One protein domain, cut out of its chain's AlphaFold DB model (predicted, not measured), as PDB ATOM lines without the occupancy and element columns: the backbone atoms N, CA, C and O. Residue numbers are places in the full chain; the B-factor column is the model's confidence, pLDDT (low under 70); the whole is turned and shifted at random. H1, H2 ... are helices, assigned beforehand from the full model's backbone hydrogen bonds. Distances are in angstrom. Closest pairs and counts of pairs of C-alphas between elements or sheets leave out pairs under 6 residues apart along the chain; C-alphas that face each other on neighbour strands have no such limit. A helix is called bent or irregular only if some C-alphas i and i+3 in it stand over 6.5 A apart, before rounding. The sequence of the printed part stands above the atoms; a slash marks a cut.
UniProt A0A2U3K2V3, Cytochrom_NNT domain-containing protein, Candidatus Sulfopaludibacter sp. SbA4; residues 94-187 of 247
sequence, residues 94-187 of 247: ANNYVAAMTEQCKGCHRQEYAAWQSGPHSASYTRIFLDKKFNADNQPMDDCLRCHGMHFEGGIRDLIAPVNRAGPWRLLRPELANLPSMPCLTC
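Overview. This is residues 94 to 187 of the 247 residues of the protein "Cytochrom_NNT domain-containing protein" of Candidatus Sulfopaludibacter sp. SbA4 (UniProt A0A2U3K2V3). Two helices, H1 and H2, meet at their ends in a V-shaped corner at one end of an elongated domain, and the rest is a loop-rich body holding four short helices, H3 to H6. The unnamed stretch of residues 160 to 187 starts in that body, folds back on itself, and runs back along the domain's length toward the side where H1 and H2 lie. The printed part has 94 residues with six named helices, H1 to H6 in order along the chain, and no named strand. The class is all helix, though under half of the residues, 43 of 94, are in named elements. It is compact, with a radius of gyration of the C-alphas of 13.6 A, and spans 44 by 25 by 21 A.

Along the chain. H1, the longest helix, is residues 95 to 108, 21.5 A from first to last C-alpha; it begins at C-alpha 95 at (-17.368, -2.801, -44.648). It is neither bent nor irregular, but only just: C-alphas 100 and 103 are 6.2 A apart. H2 is residues 110 to 118, 12.2 A long. H3 is residues 125 to 129, 5.7 A, and H4 is residues 132 to 137, 8.7 A. H5 is residues 142 to 146, 7.4 A. H6, residues 156 to 159, is 5.0 A long and ends at C-alpha 159 at (-9.688, 4.094, -37.353).

Arrangement. H1 and H2 only just touch, and only at the corner by their tight link, with 3 pairs of C-alphas within 8 A. H1 touches H2 with residues 105 to 106 alone; the closest C-alphas of the two are those of Lys 106 and Tyr 113, 5.5 A apart. The two helices stand at a steep tilt of 51 degrees, opposite ways. H1 is apart from H3, H4, H5 and H6, and H2 is apart from these four too. H3, whose centre is nearest to the mean of the C-alphas at 5.9 A, is close to H4 but not clearly touching it; their closest C-alphas, Phe 129 and Asn 135, are 7.7 A apart. H5 and H6 only just touch, with 3 pairs of C-alphas within 8 A, the closest being those of Asp 142 and Ile 156 at 5.1 A. H4 is apart from H5 and H6. Residues 160 to 161 pair briefly with residues 170 to 171, antiparallel. Every O i to N i+4 pair is within hydrogen-bond range in H2, H3 and H4; in H1 it is 7 of 10, in H5 0 of 1 with 2 of 2 O i to N i+3 pairs within range, and H6 is too short for such a pair.

Size, cuts and confidence. The C-alphas farthest apart, those of Cys 108 and Ala 166, are 44.0 A apart. The printed part has no cut, and no link between the named helices is long. The mean pLDDT of the printed part is 93.0, and no printed residue is under 70.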
ATOM      1  N   ALA A  94     -19.469  -7.109 -43.627       85.50
ATOM      2  CA  ALA A  94     -18.243  -6.355 -43.420       85.50
ATOM      3  C   ALA A  94     -18.179  -5.143 -44.377       85.50
ATOM      4  O   ALA A  94     -18.742  -5.159 -45.481       85.50
ATOM      5  N   ASN A  95     -17.483  -4.086 -43.959       89.50
ATOM      6  CA  ASN A  95     -17.368  -2.801 -44.648       89.50
ATOM      7  C   ASN A  95     -16.904  -2.958 -46.101       89.50
ATOM      8  O   ASN A  95     -17.382  -2.269 -46.998       89.50
ATOM      9  N   ASN A  96     -15.980  -3.887 -46.348       86.38
ATOM     10  CA  ASN A  96     -15.465  -4.178 -47.683       86.38
ATOM     11  C   ASN A  96     -16.560  -4.692 -48.633       86.38
ATOM     12  O   ASN A  96     -16.611  -4.253 -49.780       86.38
ATOM     13  N   TYR A  97     -17.458  -5.568 -48.168       86.00
ATOM     14  CA  TYR A  97     -18.578  -6.060 -48.975       86.00
ATOM     15  C   TYR A  97     -19.588  -4.948 -49.255       86.00
ATOM     16  O   TYR A  97     -20.065  -4.826 -50.383       86.00
ATOM     17  N   VAL A  98     -19.864  -4.088 -48.270       89.56
ATOM     18  CA  VAL A  98     -20.733  -2.921 -48.479       89.56
ATOM     19  C   VAL A  98     -20.128  -1.951 -49.499       89.56
ATOM     20  O   VAL A  98     -20.822  -1.476 -50.401       89.56
ATOM     21  N   ALA A  99     -18.826  -1.682 -49.397       87.81
ATOM     22  CA  ALA A  99     -18.115  -0.843 -50.352       87.81
ATOM     23  C   ALA A  99     -18.152  -1.448 -51.765       87.81
ATOM     24  O   ALA A  99     -18.482  -0.742 -52.717       87.81
ATOM     25  N   ALA A 100     -17.898  -2.752 -51.904       86.12
ATOM     26  CA  ALA A 100     -17.939  -3.449 -53.190       86.12
ATOM     27  C   ALA A 100     -19.333  -3.413 -53.840       86.12
ATOM     28  O   ALA A 100     -19.454  -3.245 -55.056       86.12
ATOM     29  N   MET A 101     -20.398  -3.503 -53.038       88.81
ATOM     30  CA  MET A 101     -21.773  -3.496 -53.539       88.81
ATOM     31  C   MET A 101     -22.191  -2.145 -54.144       88.81
ATOM     32  O   MET A 101     -23.086  -2.103 -54.985       88.81
ATOM     33  N   THR A 102     -21.501  -1.052 -53.802       89.69
ATOM     34  CA  THR A 102     -21.766   0.287 -54.362       89.69
ATOM     35  C   THR A 102     -21.647   0.314 -55.896       89.69
ATOM     36  O   THR A 102     -22.450   0.964 -56.569       89.69
ATOM     37  N   GLU A 103     -20.711  -0.443 -56.482       88.12
ATOM     38  CA  GLU A 103     -20.597  -0.548 -57.946       88.12
ATOM     39  C   GLU A 103     -21.740  -1.362 -58.572       88.12
ATOM     40  O   GLU A 103     -22.139  -1.085 -59.703       88.12
ATOM     41  N   GLN A 104     -22.327  -2.315 -57.842       90.69
ATOM     42  CA  GLN A 104     -23.502  -3.047 -58.327       90.69
ATOM     43  C   GLN A 104     -24.730  -2.136 -58.372       90.69
ATOM     44  O   GLN A 104     -25.479  -2.153 -59.349       90.69
ATOM     45  N   CYS A 105     -24.888  -1.256 -57.372       90.94
ATOM     46  CA  CYS A 105     -25.947  -0.248 -57.362       90.94
ATOM     47  C   CYS A 105     -25.901   0.617 -58.629       90.94
ATOM     48  O   CYS A 105     -26.924   0.811 -59.284       90.94
ATOM     49  N   LYS A 106     -24.710   1.077 -59.026       93.06
ATOM     50  CA  LYS A 106     -24.478   1.876 -60.241       93.06
ATOM     51  C   LYS A 106     -24.921   1.179 -61.526       93.06
ATOM     52  O   LYS A 106     -25.283   1.878 -62.471       93.06
ATOM     53  N   GLY A 107     -24.914  -0.156 -61.581       92.38
ATOM     54  CA  GLY A 107     -25.364  -0.919 -62.748       92.38
ATOM     55  C   GLY A 107     -26.787  -0.548 -63.184       92.38
ATOM     56  O   GLY A 107     -27.041  -0.391 -64.379       92.38
ATOM     57  N   CYS A 108     -27.672  -0.309 -62.213       92.44
ATOM     58  CA  CYS A 108     -29.057   0.109 -62.446       92.44
ATOM     59  C   CYS A 108     -29.299   1.590 -62.093       92.44
ATOM     60  O   CYS A 108     -29.960   2.305 -62.842       92.44
ATOM     61  N   HIS A 109     -28.715   2.085 -60.999       92.44
ATOM     62  CA  HIS A 109     -28.911   3.432 -60.445       92.44
ATOM     63  C   HIS A 109     -27.825   4.416 -60.893       92.44
ATOM     64  O   HIS A 109     -27.101   5.011 -60.091       92.44
ATOM     65  N   ARG A 110     -27.658   4.567 -62.210       94.81
ATOM     66  CA  ARG A 110     -26.553   5.353 -62.792       94.81
ATOM     67  C   ARG A 110     -26.611   6.834 -62.427       94.81
ATOM     68  O   ARG A 110     -25.566   7.453 -62.224       94.81
ATOM     69  N   GLN A 111     -27.809   7.410 -62.380       93.25
ATOM     70  CA  GLN A 111     -27.979   8.836 -62.118       93.25
ATOM     71  C   GLN A 111     -27.793   9.154 -60.636       93.25
ATOM     72  O   GLN A 111     -27.092  10.105 -60.296       93.25
ATOM     73  N   GLU A 112     -28.368   8.334 -59.761       90.75
ATOM     74  CA  GLU A 112     -28.199   8.430 -58.314       90.75
ATOM     75  C   GLU A 112     -26.730   8.249 -57.943       90.75
ATOM     76  O   GLU A 112     -26.192   9.040 -57.171       90.75
ATOM     77  N   TYR A 113     -26.053   7.274 -58.557       93.19
ATOM     78  CA  TYR A 113     -24.619   7.079 -58.379       93.19
ATOM     79  C   TYR A 113     -23.821   8.315 -58.811       93.19
ATOM     80  O   TYR A 113     -22.969   8.777 -58.061       93.19
ATOM     81  N   ALA A 114     -24.103   8.899 -59.981       93.44
ATOM     82  CA  ALA A 114     -23.406  10.102 -60.442       93.44
ATOM     83  C   ALA A 114     -23.631  11.307 -59.507       93.44
ATOM     84  O   ALA A 114     -22.701  12.070 -59.231       93.44
ATOM     85  N   ALA A 115     -24.848  11.467 -58.983       89.62
ATOM     86  CA  ALA A 115     -25.174  12.506 -58.009       89.62
ATOM     87  C   ALA A 115     -24.453  12.278 -56.668       89.62
ATOM     88  O   ALA A 115     -23.869  13.207 -56.116       89.62
ATOM     89  N   TRP A 116     -24.435  11.040 -56.170       92.75
ATOM     90  CA  TRP A 116     -23.686  10.662 -54.971       92.75
ATOM     91  C   TRP A 116     -22.182  10.892 -55.156       92.75
ATOM     92  O   TRP A 116     -21.554  11.530 -54.312       92.75
ATOM     93  N   GLN A 117     -21.627  10.444 -56.285       92.56
ATOM     94  CA  GLN A 117     -20.203  10.528 -56.602       92.56
ATOM     95  C   GLN A 117     -19.723  11.979 -56.708       92.56
ATOM     96  O   GLN A 117     -18.645  12.298 -56.211       92.56
ATOM     97  N   SER A 118     -20.510  12.855 -57.336       90.56
ATOM     98  CA  SER A 118     -20.191  14.286 -57.469       90.56
ATOM     99  C   SER A 118     -20.502  15.112 -56.215       90.56
ATOM    100  O   SER A 118     -20.040  16.248 -56.096       90.56
ATOM    101  N   GLY A 119     -21.280  14.561 -55.281       85.31
ATOM    102  CA  GLY A 119     -21.658  15.204 -54.029       85.31
ATOM    103  C   GLY A 119     -20.665  14.975 -52.881       85.31
ATOM    104  O   GLY A 119     -19.686  14.245 -53.009       85.31
ATOM    105  N   PRO A 120     -20.925  15.566 -51.702       84.94
ATOM    106  CA  PRO A 120     -20.072  15.401 -50.523       84.94
ATOM    107  C   PRO A 120     -20.168  14.009 -49.873       84.94
ATOM    108  O   PRO A 120     -19.335  13.680 -49.035       84.94
ATOM    109  N   HIS A 121     -21.161  13.190 -50.230       87.69
ATOM    110  CA  HIS A 121     -21.366  11.862 -49.634       87.69
ATOM    111  C   HIS A 121     -20.406  10.791 -50.177       87.69
ATOM    112  O   HIS A 121     -20.218   9.768 -49.531       87.69
ATOM    113  N   SER A 122     -19.733  11.031 -51.304       90.94
ATOM    114  CA  SER A 122     -18.645  10.167 -51.782       90.94
ATOM    115  C   SER A 122     -17.301  10.450 -51.097       90.94
ATOM    116  O   SER A 122     -16.284   9.856 -51.457       90.94
ATOM    117  N   ALA A 123     -17.271  11.359 -50.111       93.44
ATOM    118  CA  ALA A 123     -16.053  11.744 -49.411       93.44
ATOM    119  C   ALA A 123     -15.343  10.535 -48.787       93.44
ATOM    120  O   ALA A 123     -15.940   9.722 -48.069       93.44
ATOM    121  N   SER A 124     -14.037  10.455 -49.040       95.62
ATOM    122  CA  SER A 124     -13.218   9.359 -48.548       95.62
ATOM    123  C   SER A 124     -12.976   9.433 -47.042       95.62
ATOM    124  O   SER A 124     -13.105  10.498 -46.428       95.62
ATOM    125  N   TYR A 125     -12.548   8.317 -46.448       96.19
ATOM    126  CA  TYR A 125     -12.113   8.287 -45.049       96.19
ATOM    127  C   TYR A 125     -11.048   9.343 -44.752       96.19
ATOM    128  O   TYR A 125     -11.159  10.057 -43.761       96.19
ATOM    129  N   THR A 126     -10.056   9.512 -45.629       96.50
ATOM    130  CA  THR A 126      -9.016  10.543 -45.460       96.50
ATOM    131  C   THR A 126      -9.613  11.943 -45.410       96.50
ATOM    132  O   THR A 126      -9.247  12.741 -44.550       96.50
ATOM    133  N   ARG A 127     -10.552  12.243 -46.316       95.06
ATOM    134  CA  ARG A 127     -11.182  13.564 -46.397       95.06
ATOM    135  C   ARG A 127     -11.994  13.889 -45.146       95.06
ATOM    136  O   ARG A 127     -11.971  15.033 -44.713       95.06
ATOM    137  N   ILE A 128     -12.714  12.914 -44.596       94.75
ATOM    138  CA  ILE A 128     -13.563  13.126 -43.419       94.75
ATOM    139  C   ILE A 128     -12.752  13.108 -42.124       94.75
ATOM    140  O   ILE A 128     -12.920  13.985 -41.285       94.75
ATOM    141  N   PHE A 129     -11.863  12.130 -41.955       95.94
ATOM    142  CA  PHE A 129     -11.241  11.863 -40.660       95.94
ATOM    143  C   PHE A 129      -9.887  12.530 -40.450       95.94
ATOM    144  O   PHE A 129      -9.432  12.590 -39.308       95.94
ATOM    145  N   LEU A 130      -9.238  13.042 -41.502       96.00
ATOM    146  CA  LEU A 130      -7.949  13.738 -41.397       96.00
ATOM    147  C   LEU A 130      -8.047  15.245 -41.693       96.00
ATOM    148  O   LEU A 130      -7.015  15.898 -41.880       96.00
ATOM    149  N   ASP A 131      -9.255  15.823 -41.722       95.31
ATOM    150  CA  ASP A 131      -9.421  17.269 -41.882       95.31
ATOM    151  C   ASP A 131      -8.877  18.014 -40.653       95.31
ATOM    152  O   ASP A 131      -9.411  17.936 -39.545       95.31
ATOM    153  N   LYS A 132      -7.779  18.750 -40.856       95.31
ATOM    154  CA  LYS A 132      -7.058  19.409 -39.761       95.31
ATOM    155  C   LYS A 132      -7.886  20.484 -39.070       95.31
ATOM    156  O   LYS A 132      -7.771  20.646 -37.860       95.31
ATOM    157  N   LYS A 133      -8.677  21.242 -39.834       94.75
ATOM    158  CA  LYS A 133      -9.465  22.356 -39.300       94.75
ATOM    159  C   LYS A 133     -10.610  21.803 -38.462       94.75
ATOM    160  O   LYS A 133     -10.771  22.192 -37.311       94.75
ATOM    161  N   PHE A 134     -11.361  20.863 -39.025       93.94
ATOM    162  CA  PHE A 134     -12.488  20.244 -38.353       93.94
ATOM    163  C   PHE A 134     -12.049  19.516 -37.087       93.94
ATOM    164  O   PHE A 134     -12.676  19.724 -36.052       93.94
ATOM    165  N   ASN A 135     -10.967  18.734 -37.136       95.50
ATOM    166  CA  ASN A 135     -10.508  17.970 -35.976       95.50
ATOM    167  C   ASN A 135      -9.869  18.841 -34.879       95.50
ATOM    168  O   ASN A 135      -9.897  18.477 -33.705       95.50
ATOM    169  N   ALA A 136      -9.295  19.996 -35.233       95.50
ATOM    170  CA  ALA A 136      -8.822  20.960 -34.238       95.50
ATOM    171  C   ALA A 136      -9.991  21.585 -33.456       95.50
ATOM    172  O   ALA A 136      -9.903  21.775 -32.242       95.50
ATOM    173  N   ASP A 137     -11.112  21.840 -34.136       96.38
ATOM    174  CA  ASP A 137     -12.319  22.406 -33.529       96.38
ATOM    175  C   ASP A 137     -13.192  21.327 -32.848       96.38
ATOM    176  O   ASP A 137     -13.856  21.591 -31.841       96.38
ATOM    177  N   ASN A 138     -13.168  20.091 -33.359       92.75
ATOM    178  CA  ASN A 138     -14.033  18.983 -32.956       92.75
ATOM    179  C   ASN A 138     -13.207  17.733 -32.664       92.75
ATOM    180  O   ASN A 138     -12.492  17.214 -33.509       92.75
ATOM    181  N   GLN A 139     -13.363  17.198 -31.458       92.25
ATOM    182  CA  GLN A 139     -12.709  15.957 -31.066       92.25
ATOM    183  C   GLN A 139     -13.317  14.780 -31.852       92.25
ATOM    184  O   GLN A 139     -14.530  14.587 -31.750       92.25
ATOM    185  N   PRO A 140     -12.522  13.958 -32.559       93.62
ATOM    186  CA  PRO A 140     -13.044  12.732 -33.152       93.62
ATOM    187  C   PRO A 140     -13.600  11.780 -32.085       93.62
ATOM    188  O   PRO A 140     -13.008  11.625 -31.013       93.62
ATOM    189  N   MET A 141     -14.736  11.151 -32.376       94.81
ATOM    190  CA  MET A 141     -15.482  10.298 -31.447       94.81
ATOM    191  C   MET A 141     -16.245   9.197 -32.193       94.81
ATOM    192  O   MET A 141     -16.451   9.300 -33.400       94.81
ATOM    193  N   ASP A 142     -16.700   8.168 -31.476       95.94
ATOM    194  CA  ASP A 142     -17.420   7.036 -32.082       95.94
ATOM    195  C   ASP A 142     -18.733   7.452 -32.760       95.94
ATOM    196  O   ASP A 142     -19.103   6.877 -33.777       95.94
ATOM    197  N   ASP A 143     -19.406   8.510 -32.288       94.62
ATOM    198  CA  ASP A 143     -20.641   9.004 -32.924       94.62
ATOM    199  C   ASP A 143     -20.418   9.492 -34.370       94.62
ATOM    200  O   ASP A 143     -21.351   9.511 -35.172       94.62
ATOM    201  N   CYS A 144     -19.177   9.819 -34.755       92.25
ATOM    202  CA  CYS A 144     -18.843  10.102 -36.152       92.25
ATOM    203  C   CYS A 144     -19.119   8.887 -37.054       92.25
ATOM    204  O   CYS A 144     -19.598   9.059 -38.179       92.25
ATOM    205  N   LEU A 145     -18.868   7.675 -36.545       94.62
ATOM    206  CA  LEU A 145     -19.053   6.419 -37.272       94.62
ATOM    207  C   LEU A 145     -20.524   6.090 -37.508       94.62
ATOM    208  O   LEU A 145     -20.821   5.356 -38.438       94.62
ATOM    209  N   ARG A 146     -21.467   6.698 -36.774       91.94
ATOM    210  CA  ARG A 146     -22.910   6.509 -37.010       91.94
ATOM    211  C   ARG A 146     -23.325   6.814 -38.452       91.94
ATOM    212  O   ARG A 146     -24.311   6.270 -38.934       91.94
ATOM    213  N   CYS A 147     -22.592   7.700 -39.127       90.50
ATOM    214  CA  CYS A 147     -22.787   7.971 -40.550       90.50
ATOM    215  C   CYS A 147     -21.496   7.767 -41.348       90.50
ATOM    216  O   CYS A 147     -21.513   7.118 -42.386       90.50
ATOM    217  N   HIS A 148     -20.372   8.309 -40.882       93.56
ATOM    218  CA  HIS A 148     -19.104   8.257 -41.604       93.56
ATOM    219  C   HIS A 148     -18.344   6.983 -41.232       93.56
ATOM    220  O   HIS A 148     -17.493   7.002 -40.359       93.56
ATOM    221  N   GLY A 149     -18.649   5.869 -41.883       93.12
ATOM    222  CA  GLY A 149     -18.114   4.555 -41.534       93.12
ATOM    223  C   GLY A 149     -19.095   3.709 -40.734       93.12
ATOM    224  O   GLY A 149     -18.669   2.934 -39.890       93.12
ATOM    225  N   MET A 150     -20.397   3.819 -41.025       93.00
ATOM    226  CA  MET A 150     -21.464   3.045 -40.365       93.00
ATOM    227  C   MET A 150     -21.234   1.528 -40.383       93.00
ATOM    228  O   MET A 150     -21.714   0.823 -39.504       93.00
ATOM    229  N   HIS A 151     -20.490   1.032 -41.372       91.94
ATOM    230  CA  HIS A 151     -20.166  -0.387 -41.518       91.94
ATOM    231  C   HIS A 151     -18.747  -0.743 -41.057       91.94
ATOM    232  O   HIS A 151     -18.345  -1.890 -41.213       91.94
ATOM    233  N   PHE A 152     -17.977   0.213 -40.527       93.81
ATOM    234  CA  PHE A 152     -16.623  -0.029 -40.038       93.81
ATOM    235  C   PHE A 152     -16.643  -0.897 -38.774       93.81
ATOM    236  O   PHE A 152     -17.355  -0.615 -37.812       93.81
ATOM    237  N   GLU A 153     -15.827  -1.944 -38.769       91.00
ATOM    238  CA  GLU A 153     -15.763  -2.952 -37.714       91.00
ATOM    239  C   GLU A 153     -14.822  -2.518 -36.581       91.00
ATOM    240  O   GLU A 153     -13.766  -3.112 -36.357       91.00
ATOM    241  N   GLY A 154     -15.183  -1.443 -35.878       92.88
ATOM    242  CA  GLY A 154     -14.406  -0.923 -34.754       92.88
ATOM    243  C   GLY A 154     -14.858   0.457 -34.283       92.88
ATOM    244  O   GLY A 154     -15.830   1.019 -34.785       92.88
ATOM    245  N   GLY A 155     -14.134   1.009 -33.311       95.69
ATOM    246  CA  GLY A 155     -14.336   2.375 -32.826       95.69
ATOM    247  C   GLY A 155     -13.435   3.391 -33.528       95.69
ATOM    248  O   GLY A 155     -12.515   3.055 -34.276       95.69
ATOM    249  N   ILE A 156     -13.623   4.676 -33.230       96.44
ATOM    250  CA  ILE A 156     -12.819   5.770 -33.794       96.44
ATOM    251  C   ILE A 156     -11.323   5.604 -33.487       96.44
ATOM    252  O   ILE A 156     -10.476   6.019 -34.276       96.44
ATOM    253  N   ARG A 157     -10.995   4.966 -32.355       96.69
ATOM    254  CA  ARG A 157      -9.620   4.666 -31.925       96.69
ATOM    255  C   ARG A 157      -8.941   3.599 -32.777       96.69
ATOM    256  O   ARG A 157      -7.717   3.601 -32.840       96.69
ATOM    257  N   ASP A 158      -9.715   2.741 -33.435       97.25
ATOM    258  CA  ASP A 158      -9.216   1.721 -34.363       97.25
ATOM    259  C   ASP A 158      -9.082   2.274 -35.790       97.25
ATOM    260  O   ASP A 158      -8.400   1.693 -36.636       97.25
ATOM    261  N   LEU A 159      -9.710   3.425 -36.058       96.56
ATOM    262  CA  LEU A 159      -9.688   4.094 -37.353       96.56
ATOM    263  C   LEU A 159      -8.595   5.163 -37.440       96.56
ATOM    264  O   LEU A 159      -7.853   5.202 -38.426       96.56
ATOM    265  N   ILE A 160      -8.472   6.023 -36.424       96.38
ATOM    266  CA  ILE A 160      -7.510   7.129 -36.404       96.38
ATOM    267  C   ILE A 160      -6.719   7.220 -35.102       96.38
ATOM    268  O   ILE A 160      -7.208   6.930 -34.013       96.38
ATOM    269  N   ALA A 161      -5.497   7.737 -35.210       96.31
ATOM    270  CA  ALA A 161      -4.686   8.122 -34.063       96.31
ATOM    271  C   ALA A 161      -3.915   9.427 -34.333       96.31
ATOM    272  O   ALA A 161      -3.498   9.651 -35.467       96.31
ATOM    273  N   PRO A 162      -3.665  10.268 -33.317       96.12
ATOM    274  CA  PRO A 162      -4.257  10.212 -31.987       96.12
ATOM    275  C   PRO A 162      -5.720  10.679 -32.016       96.12
ATOM    276  O   PRO A 162      -6.094  11.542 -32.805       96.12
ATOM    277  N   VAL A 163      -6.549  10.161 -31.114       95.50
ATOM    278  CA  VAL A 163      -7.909  10.681 -30.911       95.50
ATOM    279  C   VAL A 163      -7.815  11.878 -29.964       95.50
ATOM    280  O   VAL A 163      -8.047  11.766 -28.764       95.50
ATOM    281  N   ASN A 164      -7.410  13.036 -30.490       95.25
ATOM    282  CA  ASN A 164      -7.346  14.323 -29.780       95.25
ATOM    283  C   ASN A 164      -7.635  15.505 -30.736       95.25
ATOM    284  O   ASN A 164      -7.863  15.278 -31.921       95.25
ATOM    285  N   ARG A 165      -7.599  16.751 -30.240       96.25
ATOM    286  CA  ARG A 165      -7.712  17.982 -31.061       96.25
ATOM    287  C   ARG A 165      -6.370  18.582 -31.511       96.25
ATOM    288  O   ARG A 165      -6.348  19.585 -32.212       96.25
ATOM    289  N   ALA A 166      -5.248  18.003 -31.090       95.50
ATOM    290  CA  ALA A 166      -3.915  18.539 -31.373       95.50
ATOM    291  C   ALA A 166      -3.324  17.994 -32.684       95.50
ATOM    292  O   ALA A 166      -2.559  18.683 -33.357       95.50
ATOM    293  N   GLY A 167      -3.679  16.759 -33.048       92.56
ATOM    294  CA  GLY A 167      -3.082  16.053 -34.173       92.56
ATOM    295  C   GLY A 167      -1.570  15.822 -33.994       92.56
ATOM    296  O   GLY A 167      -1.061  15.875 -32.871       92.56
ATOM    297  N   PRO A 168      -0.839  15.546 -35.087       95.00
ATOM    298  CA  PRO A 168      -1.365  15.219 -36.413       95.00
ATOM    299  C   PRO A 168      -2.096  13.868 -36.409       95.00
ATOM    300  O   PRO A 168      -1.594  12.890 -35.865       95.00
ATOM    301  N   TRP A 169      -3.272  13.813 -37.039       96.75
ATOM    302  CA  TRP A 169      -4.049  12.578 -37.194       96.75
ATOM    303  C   TRP A 169      -3.520  11.732 -38.349       96.75
ATOM    304  O   TRP A 169      -3.188  12.253 -39.416       96.75
ATOM    305  N   ARG A 170      -3.500  10.416 -38.156       96.75
ATOM    306  CA  ARG A 170      -3.229   9.410 -39.182       96.75
ATOM    307  C   ARG A 170      -4.301   8.331 -39.145       96.75
ATOM    308  O   ARG A 170      -4.774   7.970 -38.068       96.75
ATOM    309  N   LEU A 171      -4.633   7.792 -40.314       96.88
ATOM    310  CA  LEU A 171      -5.427   6.571 -40.408       96.88
ATOM    311  C   LEU A 171      -4.575   5.383 -39.952       96.88
ATOM    312  O   LEU A 171      -3.410   5.259 -40.333       96.88
ATOM    313  N   LEU A 172      -5.162   4.511 -39.139       97.31
ATOM    314  CA  LEU A 172      -4.546   3.245 -38.733       97.31
ATOM    315  C   LEU A 172      -4.735   2.151 -39.790       97.31
ATOM    316  O   LEU A 172      -3.959   1.201 -39.835       97.31
ATOM    317  N   ARG A 173      -5.740   2.320 -40.656       95.12
ATOM    318  CA  ARG A 173      -6.124   1.409 -41.738       95.12
ATOM    319  C   ARG A 173      -5.910   2.101 -43.092       95.12
ATOM    320  O   ARG A 173      -6.843   2.720 -43.615       95.12
ATOM    321  N   PRO A 174      -4.677   2.115 -43.631       94.12
ATOM    322  CA  PRO A 174      -4.352   2.859 -44.850       94.12
ATOM    323  C   PRO A 174      -5.134   2.379 -46.080       94.12
ATOM    324  O   PRO A 174      -5.400   3.171 -46.980       94.12
ATOM    325  N   GLU A 175      -5.565   1.119 -46.107       93.94
ATOM    326  CA  GLU A 175      -6.397   0.545 -47.163       93.94
ATOM    327  C   GLU A 175      -7.764   1.239 -47.307       93.94
ATOM    328  O   GLU A 175      -8.347   1.226 -48.388       93.94
ATOM    329  N   LEU A 176      -8.257   1.903 -46.255       94.81
ATOM    330  CA  LEU A 176      -9.528   2.633 -46.282       94.81
ATOM    331  C   LEU A 176      -9.395   4.051 -46.846       94.81
ATOM    332  O   LEU A 176     -10.405   4.685 -47.147       94.81
ATOM    333  N   ALA A 177      -8.173   4.569 -46.997       95.19
ATOM    334  CA  ALA A 177      -7.902   5.992 -47.203       95.19
ATOM    335  C   ALA A 177      -8.710   6.634 -48.341       95.19
ATOM    336  O   ALA A 177      -9.168   7.773 -48.195       95.19
ATOM    337  N   ASN A 178      -8.890   5.905 -49.444       93.81
ATOM    338  CA  ASN A 178      -9.576   6.370 -50.651       93.81
ATOM    339  C   ASN A 178     -10.983   5.782 -50.821       93.81
ATOM    340  O   ASN A 178     -11.674   6.140 -51.772       93.81
ATOM    341  N   LEU A 179     -11.415   4.901 -49.916       93.25
ATOM    342  CA  LEU A 179     -12.765   4.351 -49.948       93.25
ATOM    343  C   LEU A 179     -13.774   5.396 -49.463       93.25
ATOM    344  O   LEU A 179     -13.437   6.206 -48.591       93.25
ATOM    345  N   PRO A 180     -15.010   5.390 -49.991       94.00
ATOM    346  CA  PRO A 180     -16.062   6.268 -49.502       94.00
ATOM    347  C   PRO A 180     -16.397   5.935 -48.045       94.00
ATOM    348  O   PRO A 180     -16.628   4.780 -47.695       94.00
ATOM    349  N   SER A 181     -16.461   6.961 -47.199       94.12
ATOM    350  CA  SER A 181     -16.879   6.812 -45.795       94.12
ATOM    351  C   SER A 181     -18.399   6.700 -45.634       94.12
ATOM    352  O   SER A 181     -18.873   6.285 -44.584       94.12
ATOM    353  N   MET A 182     -19.171   7.053 -46.666       93.62
ATOM    354  CA  MET A 182     -20.631   6.938 -46.687       93.62
ATOM    355  C   MET A 182     -21.095   6.236 -47.976       93.62
ATOM    356  O   MET A 182     -21.579   6.897 -48.903       93.62
ATOM    357  N   PRO A 183     -20.928   4.902 -48.089       92.31
ATOM    358  CA  PRO A 183     -21.480   4.135 -49.209       92.31
ATOM    359  C   PRO A 183     -23.011   4.230 -49.246       92.31
ATOM    360  O   PRO A 183     -23.639   4.610 -48.255       92.31
ATOM    361  N   CYS A 184     -23.632   3.855 -50.366       90.31
ATOM    362  CA  CYS A 184     -25.077   4.013 -50.591       90.31
ATOM    363  C   CYS A 184     -25.937   3.446 -49.445       90.31
ATOM    364  O   CYS A 184     -26.877   4.102 -48.993       90.31
ATOM    365  N   LEU A 185     -25.561   2.271 -48.924       89.88
ATOM    366  CA  LEU A 185     -26.264   1.577 -47.837       89.88
ATOM    367  C   LEU A 185     -26.221   2.291 -46.483       89.88
ATOM    368  O   LEU A 185     -26.994   1.945 -45.599       89.88
ATOM    369  N   THR A 186     -25.377   3.316 -46.327       89.88
ATOM    370  CA  THR A 186     -25.376   4.164 -45.123       89.88
ATOM    371  C   THR A 186     -26.752   4.787 -44.889       89.88
ATOM    372  O   THR A 186     -27.183   4.954 -43.753       89.88
ATOM    373  N   CYS A 187     -27.446   5.140 -45.975       84.62
ATOM    374  CA  CYS A 187     -28.753   5.792 -45.917       84.62
ATOM    375  C   CYS A 187     -29.856   4.994 -46.623       84.62
ATOM    376  O   CYS A 187     -31.029   5.169 -46.295       84.62
TER     377      CYS A 187